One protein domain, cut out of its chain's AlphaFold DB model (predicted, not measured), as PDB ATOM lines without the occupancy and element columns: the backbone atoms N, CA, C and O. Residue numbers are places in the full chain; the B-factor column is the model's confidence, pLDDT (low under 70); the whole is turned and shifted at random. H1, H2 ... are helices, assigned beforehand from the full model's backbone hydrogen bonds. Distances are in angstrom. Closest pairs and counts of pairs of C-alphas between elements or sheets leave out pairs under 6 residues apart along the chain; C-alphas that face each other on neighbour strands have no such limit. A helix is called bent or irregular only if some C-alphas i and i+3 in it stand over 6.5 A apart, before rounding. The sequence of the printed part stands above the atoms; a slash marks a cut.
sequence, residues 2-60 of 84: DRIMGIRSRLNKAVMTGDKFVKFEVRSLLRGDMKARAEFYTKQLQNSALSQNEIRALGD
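This is residues 2 to 60 of the 84 residues of the protein "Phage portal protein" of Halioglobus sp. NY5 (UniProt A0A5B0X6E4). The model is an open, flat arch of three helices with few contacts between them: H1 at one end, a winding link, then the long kinked helix H2, and short H3 folding back near the later part of H2. H1 touches neither of the other helices, and residues 14 to 19 and 28 to 40 stand free. The printed part has 59 residues with three named helices in the order H1, H2, H3 and no named strand; the class is all helix. The whole is only just extended, close to loose, with a radius of gyration of the C-alphas of 16.0 A, and it spans 44 by 27 by 14 A.

H1, residues 2 to 15, is apart from H2, residues 26 to 46; no C-alpha of the one is within 8 A of the other. H1 is also apart from H3, residues 52 to 58. H2 has a kink of 105 degrees near residue 33 and is irregular: C-alphas 32 and 35 are 8.7 A apart, and its line is a rough one. H2 and H3 are close but not clearly touching, with 2 pairs of C-alphas within 8 A. Their closest C-alphas are those of Tyr 41 and Ile 55, 6.7 A apart. With that rough line for H2, the two run opposite ways at a shallow tilt of 19 degrees, 12.3 A centre to centre. In H1 and H3 every O i to N i+4 pair is within hydrogen-bond range, while in H2 10 of 17 are.

H1 begins at Asp 2, whose C-alpha is at (-27.214, 36.645, 95.232), and ends at Val 15, 20.4 A from first to last C-alpha. H2, the longest helix with 21 residues, runs from Val 26, with its C-alpha at (-22.037, 25.595, 87.955), to Gln 46, 27.2 A from first to last C-alpha. H3 runs from Gln 52 to Leu 58, where the C-alpha is at (-19.122, 22.749, 75.833), and measures 10.0 A from first to last C-alpha.

The two C-alphas farthest apart are those of Ala 14 and Asn 47, 44.4 A, and the first and last printed C-alphas, of Asp 2 and Asp 60, are 24.5 A apart. The printed part has no cut. The link from H1 to H2, with 10 residues, is short, and the link from H2 to H3, with 5 residues, is tight. The mean pLDDT of the printed part is 72.7; 29 residues are under 70, namely residues 2 to 6, 8 to 9 and 11 to 32. The mean is 65 in H1, 76 in H2 and 84 in H3.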
ATOM      1  N   ASP A   2     -28.012  35.411  95.027       60.09
ATOM      2  CA  ASP A   2     -27.214  36.645  95.232       60.09
ATOM      3  C   ASP A   2     -25.826  36.470  95.868       60.09
ATOM      4  O   ASP A   2     -24.868  37.145  95.488       60.09
ATOM      5  N   ARG A   3     -25.660  35.528  96.807       66.31
ATOM      6  CA  ARG A   3     -24.368  35.337  97.495       66.31
ATOM      7  C   ARG A   3     -23.262  34.775  96.595       66.31
ATOM      8  O   ARG A   3     -22.106  35.157  96.752       66.31
ATOM      9  N   ILE A   4     -23.609  33.926  95.626       63.66
ATOM     10  CA  ILE A   4     -22.644  33.345  94.673       63.66
ATOM     11  C   ILE A   4     -22.158  34.423  93.697       63.66
ATOM     12  O   ILE A   4     -20.967  34.512  93.395       63.66
ATOM     13  N   MET A   5     -23.067  35.300  93.264       62.00
ATOM     14  CA  MET A   5     -22.738  36.412  92.375       62.00
ATOM     15  C   MET A   5     -21.833  37.447  93.064       62.00
ATOM     16  O   MET A   5     -20.869  37.928  92.466       62.00
ATOM     17  N   GLY A   6     -22.074  37.710  94.355       66.88
ATOM     18  CA  GLY A   6     -21.228  38.577  95.178       66.88
ATOM     19  C   GLY A   6     -19.801  38.047  95.371       66.88
ATOM     20  O   GLY A   6     -18.848  38.821  95.285       66.88
ATOM     21  N   ILE A   7     -19.631  36.736  95.574       71.25
ATOM     22  CA  ILE A   7     -18.303  36.101  95.681       71.25
ATOM     23  C   ILE A   7     -17.545  36.210  94.355       71.25
ATOM     24  O   ILE A   7     -16.376  36.589  94.351       71.25
ATOM     25  N   ARG A   8     -18.217  35.969  93.223       62.56
ATOM     26  CA  ARG A   8     -17.607  36.083  91.891       62.56
ATOM     27  C   ARG A   8     -17.104  37.491  91.590       62.56
ATOM     28  O   ARG A   8     -15.985  37.643  91.111       62.56
ATOM     29  N   SER A   9     -17.913  38.509  91.881       64.31
ATOM     30  CA  SER A   9     -17.546  39.911  91.642       64.31
ATOM     31  C   SER A   9     -16.312  40.325  92.452       64.31
ATOM     32  O   SER A   9     -15.370  40.902  91.909       64.31
ATOM     33  N   ARG A  10     -16.260  39.942  93.734       70.25
ATOM     34  CA  ARG A  10     -15.114  40.240  94.610       70.25
ATOM     35  C   ARG A  10     -13.851  39.491  94.191       70.25
ATOM     36  O   ARG A  10     -12.781  40.086  94.201       70.25
ATOM     37  N   LEU A  11     -13.974  38.221  93.800       66.12
ATOM     38  CA  LEU A  11     -12.827  37.407  93.399       66.12
ATOM     39  C   LEU A  11     -12.234  37.877  92.067       66.12
ATOM     40  O   LEU A  11     -11.019  37.988  91.957       66.12
ATOM     41  N   ASN A  12     -13.077  38.235  91.090       65.69
ATOM     42  CA  ASN A  12     -12.599  38.880  89.870       65.69
ATOM     43  C   ASN A  12     -11.853  40.165  90.224       65.69
ATOM     44  O   ASN A  12     -10.687  40.293  89.887       65.69
ATOM     45  N   LYS A  13     -12.457  41.067  91.002       66.81
ATOM     46  CA  LYS A  13     -11.819  42.341  91.361       66.81
ATOM     47  C   LYS A  13     -10.477  42.184  92.099       66.81
ATOM     48  O   LYS A  13      -9.621  43.045  91.952       66.81
ATOM     49  N   ALA A  14     -10.292  41.107  92.866       65.50
ATOM     50  CA  ALA A  14      -9.052  40.825  93.596       65.50
ATOM     51  C   ALA A  14      -7.963  40.134  92.751       65.50
ATOM     52  O   ALA A  14      -6.783  40.295  93.044       65.50
ATOM     53  N   VAL A  15      -8.342  39.358  91.730       63.59
ATOM     54  CA  VAL A  15      -7.420  38.553  90.899       63.59
ATOM     55  C   VAL A  15      -7.121  39.217  89.541       63.59
ATOM     56  O   VAL A  15      -6.155  38.850  88.877       63.59
ATOM     57  N   MET A  16      -7.905  40.220  89.127       57.03
ATOM     58  CA  MET A  16      -7.770  40.921  87.842       57.03
ATOM     59  C   MET A  16      -6.468  41.728  87.742       57.03
ATOM     60  O   MET A  16      -6.403  42.904  88.088       57.03
ATOM     61  N   THR A  17      -5.445  41.090  87.184       54.25
ATOM     62  CA  THR A  17      -4.311  41.734  86.513       54.25
ATOM     63  C   THR A  17      -4.348  41.293  85.042       54.25
ATOM     64  O   THR A  17      -3.896  40.204  84.697       54.25
ATOM     65  N   GLY A  18      -4.963  42.109  84.173       65.88
ATOM     66  CA  GLY A  18      -5.065  41.875  82.717       65.88
ATOM     67  C   GLY A  18      -6.379  41.238  82.223       65.88
ATOM     68  O   GLY A  18      -7.370  41.201  82.946       65.88
ATOM     69  N   ASP A  19      -6.378  40.714  80.989       64.31
ATOM     70  CA  ASP A  19      -7.559  40.218  80.236       64.31
ATOM     71  C   ASP A  19      -8.130  38.854  80.693       64.31
ATOM     72  O   ASP A  19      -8.849  38.176  79.956       64.31
ATOM     73  N   LYS A  20      -7.808  38.388  81.904       62.28
ATOM     74  CA  LYS A  20      -8.206  37.052  82.386       62.28
ATOM     75  C   LYS A  20      -9.347  37.153  83.387       62.28
ATOM     76  O   LYS A  20      -9.210  37.838  84.392       62.28
ATOM     77  N   PHE A  21     -10.439  36.416  83.168       65.56
ATOM     78  CA  PHE A  21     -11.593  36.370  84.072       65.56
ATOM     79  C   PHE A  21     -11.767  35.016  84.762       65.56
ATOM     80  O   PHE A  21     -11.502  33.962  84.189       65.56
ATOM     81  N   VAL A  22     -12.284  35.039  85.995       68.56
ATOM     82  CA  VAL A  22     -12.666  33.830  86.728       68.56
ATOM     83  C   VAL A  22     -14.097  33.439  86.356       68.56
ATOM     84  O   VAL A  22     -15.075  34.170  86.594       68.56
ATOM     85  N   LYS A  23     -14.231  32.252  85.762       69.31
ATOM     86  CA  LYS A  23     -15.510  31.597  85.470       69.31
ATOM     87  C   LYS A  23     -15.829  30.604  86.588       69.31
ATOM     88  O   LYS A  23     -15.022  29.739  86.906       69.31
ATOM     89  N   PHE A  24     -17.020  30.722  87.172       68.88
ATOM     90  CA  PHE A  24     -17.543  29.716  88.097       68.88
ATOM     91  C   PHE A  24     -18.376  28.716  87.298       68.88
ATOM     92  O   PHE A  24     -19.435  29.070  86.780       68.88
ATOM     93  N   GLU A  25     -17.890  27.482  87.183       67.62
ATOM     94  CA  GLU A  25     -18.591  26.420  86.464       67.62
ATOM     95  C   GLU A  25     -19.631  25.739  87.363       67.62
ATOM     96  O   GLU A  25     -19.331  24.832  88.145       67.62
ATOM     97  N   VAL A  26     -20.887  26.179  87.240       65.75
ATOM     98  CA  VAL A  26     -22.037  25.595  87.955       65.75
ATOM     99  C   VAL A  26     -22.290  24.150  87.502       65.75
ATOM    100  O   VAL A  26     -22.880  23.370  88.247       65.75
ATOM    101  N   ARG A  27     -21.766  23.727  86.340       60.81
ATOM    102  CA  ARG A  27     -21.854  22.331  85.874       60.81
ATOM    103  C   ARG A  27     -21.132  21.349  86.799       60.81
ATOM    104  O   ARG A  27     -21.490  20.178  86.809       60.81
ATOM    105  N   SER A  28     -20.182  21.807  87.622       60.62
ATOM    106  CA  SER A  28     -19.566  20.969  88.665       60.62
ATOM    107  C   SER A  28     -20.547  20.554  89.764       60.62
ATOM    108  O   SER A  28     -20.318  19.551  90.436       60.62
ATOM    109  N   LEU A  29     -21.652  21.286  89.938       63.84
ATOM    110  CA  LEU A  29     -22.744  20.884  90.824       63.84
ATOM    111  C   LEU A  29     -23.543  19.709  90.229       63.84
ATOM    112  O   LEU A  29     -24.059  18.876  90.963       63.84
ATOM    113  N   LEU A  30     -23.566  19.599  88.895       59.97
ATOM    114  CA  LEU A  30     -24.160  18.509  88.113       59.97
ATOM    115  C   LEU A  30     -23.183  17.339  87.860       59.97
ATOM    116  O   LEU A  30     -23.341  16.587  86.900       59.97
ATOM    117  N   ARG A  31     -22.179  17.132  88.728       56.81
ATOM    118  CA  ARG A  31     -21.269  15.963  88.665       56.81
ATOM    119  C   ARG A  31     -21.988  14.607  88.689       56.81
ATOM    120  O   ARG A  31     -21.364  13.606  88.357       56.81
ATOM    121  N   GLY A  32     -23.260  14.582  89.094       64.81
ATOM    122  CA  GLY A  32     -24.035  13.369  89.348       64.81
ATOM    123  C   GLY A  32     -24.297  12.471  88.138       64.81
ATOM    124  O   GLY A  32     -24.547  11.293  88.350       64.81
ATOM    125  N   ASP A  33     -24.199  12.964  86.899       74.69
ATOM    126  CA  ASP A  33     -24.439  12.112  85.724       74.69
ATOM    127  C   ASP A  33     -23.468  12.375  84.565       74.69
ATOM    128  O   ASP A  33     -23.822  12.801  83.462       74.69
ATOM    129  N   MET A  34     -22.182  12.124  84.821       78.75
ATOM    130  CA  MET A  34     -21.175  12.148  83.754       78.75
ATOM    131  C   MET A  34     -21.457  11.104  82.665       78.75
ATOM    132  O   MET A  34     -21.073  11.320  81.516       78.75
ATOM    133  N   LYS A  35     -22.143  10.003  83.006       82.50
ATOM    134  CA  LYS A  35     -22.483   8.932  82.068       82.50
ATOM    135  C   LYS A  35     -23.491   9.416  81.029       82.50
ATOM    136  O   LYS A  35     -23.177   9.366  79.842       82.50
ATOM    137  N   ALA A  36     -24.629   9.975  81.439       83.56
ATOM    138  CA  ALA A  36     -25.609  10.527  80.505       83.56
ATOM    139  C   ALA A  36     -25.021  11.667  79.671       83.56
ATOM    140  O   ALA A  36     -25.351  11.815  78.496       83.56
ATOM    141  N   ARG A  37     -24.097  12.451  80.238       81.19
ATOM    142  CA  ARG A  37     -23.404  13.503  79.490       81.19
ATOM    143  C   ARG A  37     -22.468  12.945  78.413       81.19
ATOM    144  O   ARG A  37     -22.456  13.467  77.300       81.19
ATOM    145  N   ALA A  38     -21.712  11.894  78.719       83.44
ATOM    146  CA  ALA A  38     -20.875  11.209  77.736       83.44
ATOM    147  C   ALA A  38     -21.725  10.554  76.634       83.44
ATOM    148  O   ALA A  38     -21.406  10.670  75.448       83.44
ATOM    149  N   GLU A  39     -22.841   9.929  77.008       86.56
ATOM    150  CA  GLU A  39     -23.792   9.333  76.067       86.56
ATOM    151  C   GLU A  39     -24.442  10.383  75.159       86.56
ATOM    152  O   GLU A  39     -24.537  10.165  73.952       86.56
ATOM    153  N   PHE A  40     -24.834  11.542  75.701       85.56
ATOM    154  CA  PHE A  40     -25.375  12.657  74.923       85.56
ATOM    155  C   PHE A  40     -24.385  13.125  73.852       85.56
ATOM    156  O   PHE A  40     -24.736  13.172  72.676       85.56
ATOM    157  N   TYR A  41     -23.131  13.404  74.223       85.81
ATOM    158  CA  TYR A  41     -22.122  13.847  73.254       85.81
ATOM    159  C   TYR A  41     -21.798  12.784  72.207       85.81
ATOM    160  O   TYR A  41     -21.639  13.117  71.036       85.81
ATOM    161  N   THR A  42     -21.760  11.509  72.600       83.69
ATOM    162  CA  THR A  42     -21.523  10.399  71.668       83.69
ATOM    163  C   THR A  42     -22.640  10.303  70.630       83.69
ATOM    164  O   THR A  42     -22.354  10.203  69.440       83.69
ATOM    165  N   LYS A  43     -23.906  10.407  71.056       84.62
ATOM    166  CA  LYS A  43     -25.065  10.407  70.150       84.62
ATOM    167  C   LYS A  43     -25.067  11.617  69.216       84.62
ATOM    168  O   LYS A  43     -25.343  11.469  68.033       84.62
ATOM    169  N   GLN A  44     -24.731  12.801  69.724       82.38
ATOM    170  CA  GLN A  44     -24.669  14.011  68.900       82.38
ATOM    171  C   GLN A  44     -23.557  13.943  67.847       82.38
ATOM    172  O   GLN A  44     -23.784  14.354  66.713       82.38
ATOM    173  N   LEU A  45     -22.396  13.382  68.200       81.19
ATOM    174  CA  LEU A  45     -21.297  13.164  67.259       81.19
ATOM    175  C   LEU A  45     -21.669  12.123  66.194       81.19
ATOM    176  O   LEU A  45     -21.394  12.322  65.017       81.19
ATOM    177  N   GLN A  46     -22.332  11.035  66.600       79.38
ATOM    178  CA  GLN A  46     -22.834  10.006  65.683       79.38
ATOM    179  C   GLN A  46     -23.916  10.535  64.742       79.38
ATOM    180  O   GLN A  46     -23.974  10.116  63.600       79.38
ATOM    181  N   ASN A  47     -24.759  11.464  65.176       78.06
ATOM    182  CA  ASN A  47     -25.807  12.021  64.322       78.06
ATOM    183  C   ASN A  47     -25.324  13.215  63.480       78.06
ATOM    184  O   ASN A  47     -26.155  13.897  62.887       78.06
ATOM    185  N   SER A  48     -24.018  13.516  63.484       74.88
ATOM    186  CA  SER A  48     -23.439  14.721  62.863       74.88
ATOM    187  C   SER A  48     -24.070  16.036  63.345       74.88
ATOM    188  O   SER A  48     -23.936  17.069  62.692       74.88
ATOM    189  N   ALA A  49     -24.764  16.008  64.486       77.56
ATOM    190  CA  ALA A  49     -25.499  17.144  65.030       77.56
ATOM    191  C   ALA A  49     -24.593  18.098  65.816       77.56
ATOM    192  O   ALA A  49     -24.951  19.255  66.006       77.56
ATOM    193  N   LEU A  50     -23.452  17.600  66.304       82.25
ATOM    194  CA  LEU A  50     -22.373  18.408  66.865       82.25
ATOM    195  C   LEU A  50     -21.026  17.910  66.341       82.25
ATOM    196  O   LEU A  50     -20.748  16.708  66.335       82.25
ATOM    197  N   SER A  51     -20.174  18.856  65.982       83.38
ATOM    198  CA  SER A  51     -18.759  18.661  65.704       83.38
ATOM    199  C   SER A  51     -17.965  18.427  66.992       83.38
ATOM    200  O   SER A  51     -18.391  18.705  68.123       83.38
ATOM    201  N   GLN A  52     -16.754  17.908  66.829       81.12
ATOM    202  CA  GLN A  52     -15.866  17.619  67.947       81.12
ATOM    203  C   GLN A  52     -15.451  18.899  68.685       81.12
ATOM    204  O   GLN A  52     -15.346  18.892  69.913       81.12
ATOM    205  N   ASN A  53     -15.269  20.008  67.967       85.25
ATOM    206  CA  ASN A  53     -14.930  21.305  68.545       85.25
ATOM    207  C   ASN A  53     -16.098  21.946  69.295       85.25
ATOM    208  O   ASN A  53     -15.865  22.550  70.340       85.25
ATOM    209  N   GLU A  54     -17.344  21.730  68.875       84.06
ATOM    210  CA  GLU A  54     -18.515  22.167  69.647       84.06
ATOM    211  C   GLU A  54     -18.628  21.410  70.974       84.06
ATOM    212  O   GLU A  54     -18.850  22.013  72.026       84.06
ATOM    213  N   ILE A  55     -18.381  20.097  70.974       85.25
ATOM    214  CA  ILE A  55     -18.321  19.304  72.212       85.25
ATOM    215  C   ILE A  55     -17.174  19.791  73.113       85.25
ATOM    216  O   ILE A  55     -17.340  19.878  74.335       85.25
ATOM    217  N   ARG A  56     -16.021  20.151  72.536       85.62
ATOM    218  CA  ARG A  56     -14.879  20.702  73.286       85.62
ATOM    219  C   ARG A  56     -15.184  22.075  73.872       85.62
ATOM    220  O   ARG A  56     -14.917  22.274  75.055       85.62
ATOM    221  N   ALA A  57     -15.844  22.952  73.125       86.06
ATOM    222  CA  ALA A  57     -16.321  24.239  73.621       86.06
ATOM    223  C   ALA A  57     -17.304  24.068  74.792       86.06
ATOM    224  O   ALA A  57     -17.190  24.748  75.809       86.06
ATOM    225  N   LEU A  58     -18.213  23.085  74.725       83.56
ATOM    226  CA  LEU A  58     -19.122  22.749  75.833       83.56
ATOM    227  C   LEU A  58     -18.399  22.212  77.082       83.56
ATOM    228  O   LEU A  58     -18.981  22.201  78.176       83.56
ATOM    229  N   GLY A  59     -17.169  21.732  76.923       78.31
ATOM    230  CA  GLY A  59     -16.284  21.295  77.997       78.31
ATOM    231  C   GLY A  59     -15.272  22.346  78.451       78.31
ATOM    232  O   GLY A  59     -14.389  21.982  79.220       78.31
ATOM    233  N   ASP A  60     -15.363  23.596  77.976       79.50
ATOM    234  CA  ASP A  60     -14.328  24.630  78.159       79.50
ATOM    235  C   ASP A  60     -12.919  24.140  77.751       79.50
ATOM    236  O   ASP A  60     -11.905  24.506  78.345       79.50
TER     237      ASP A  60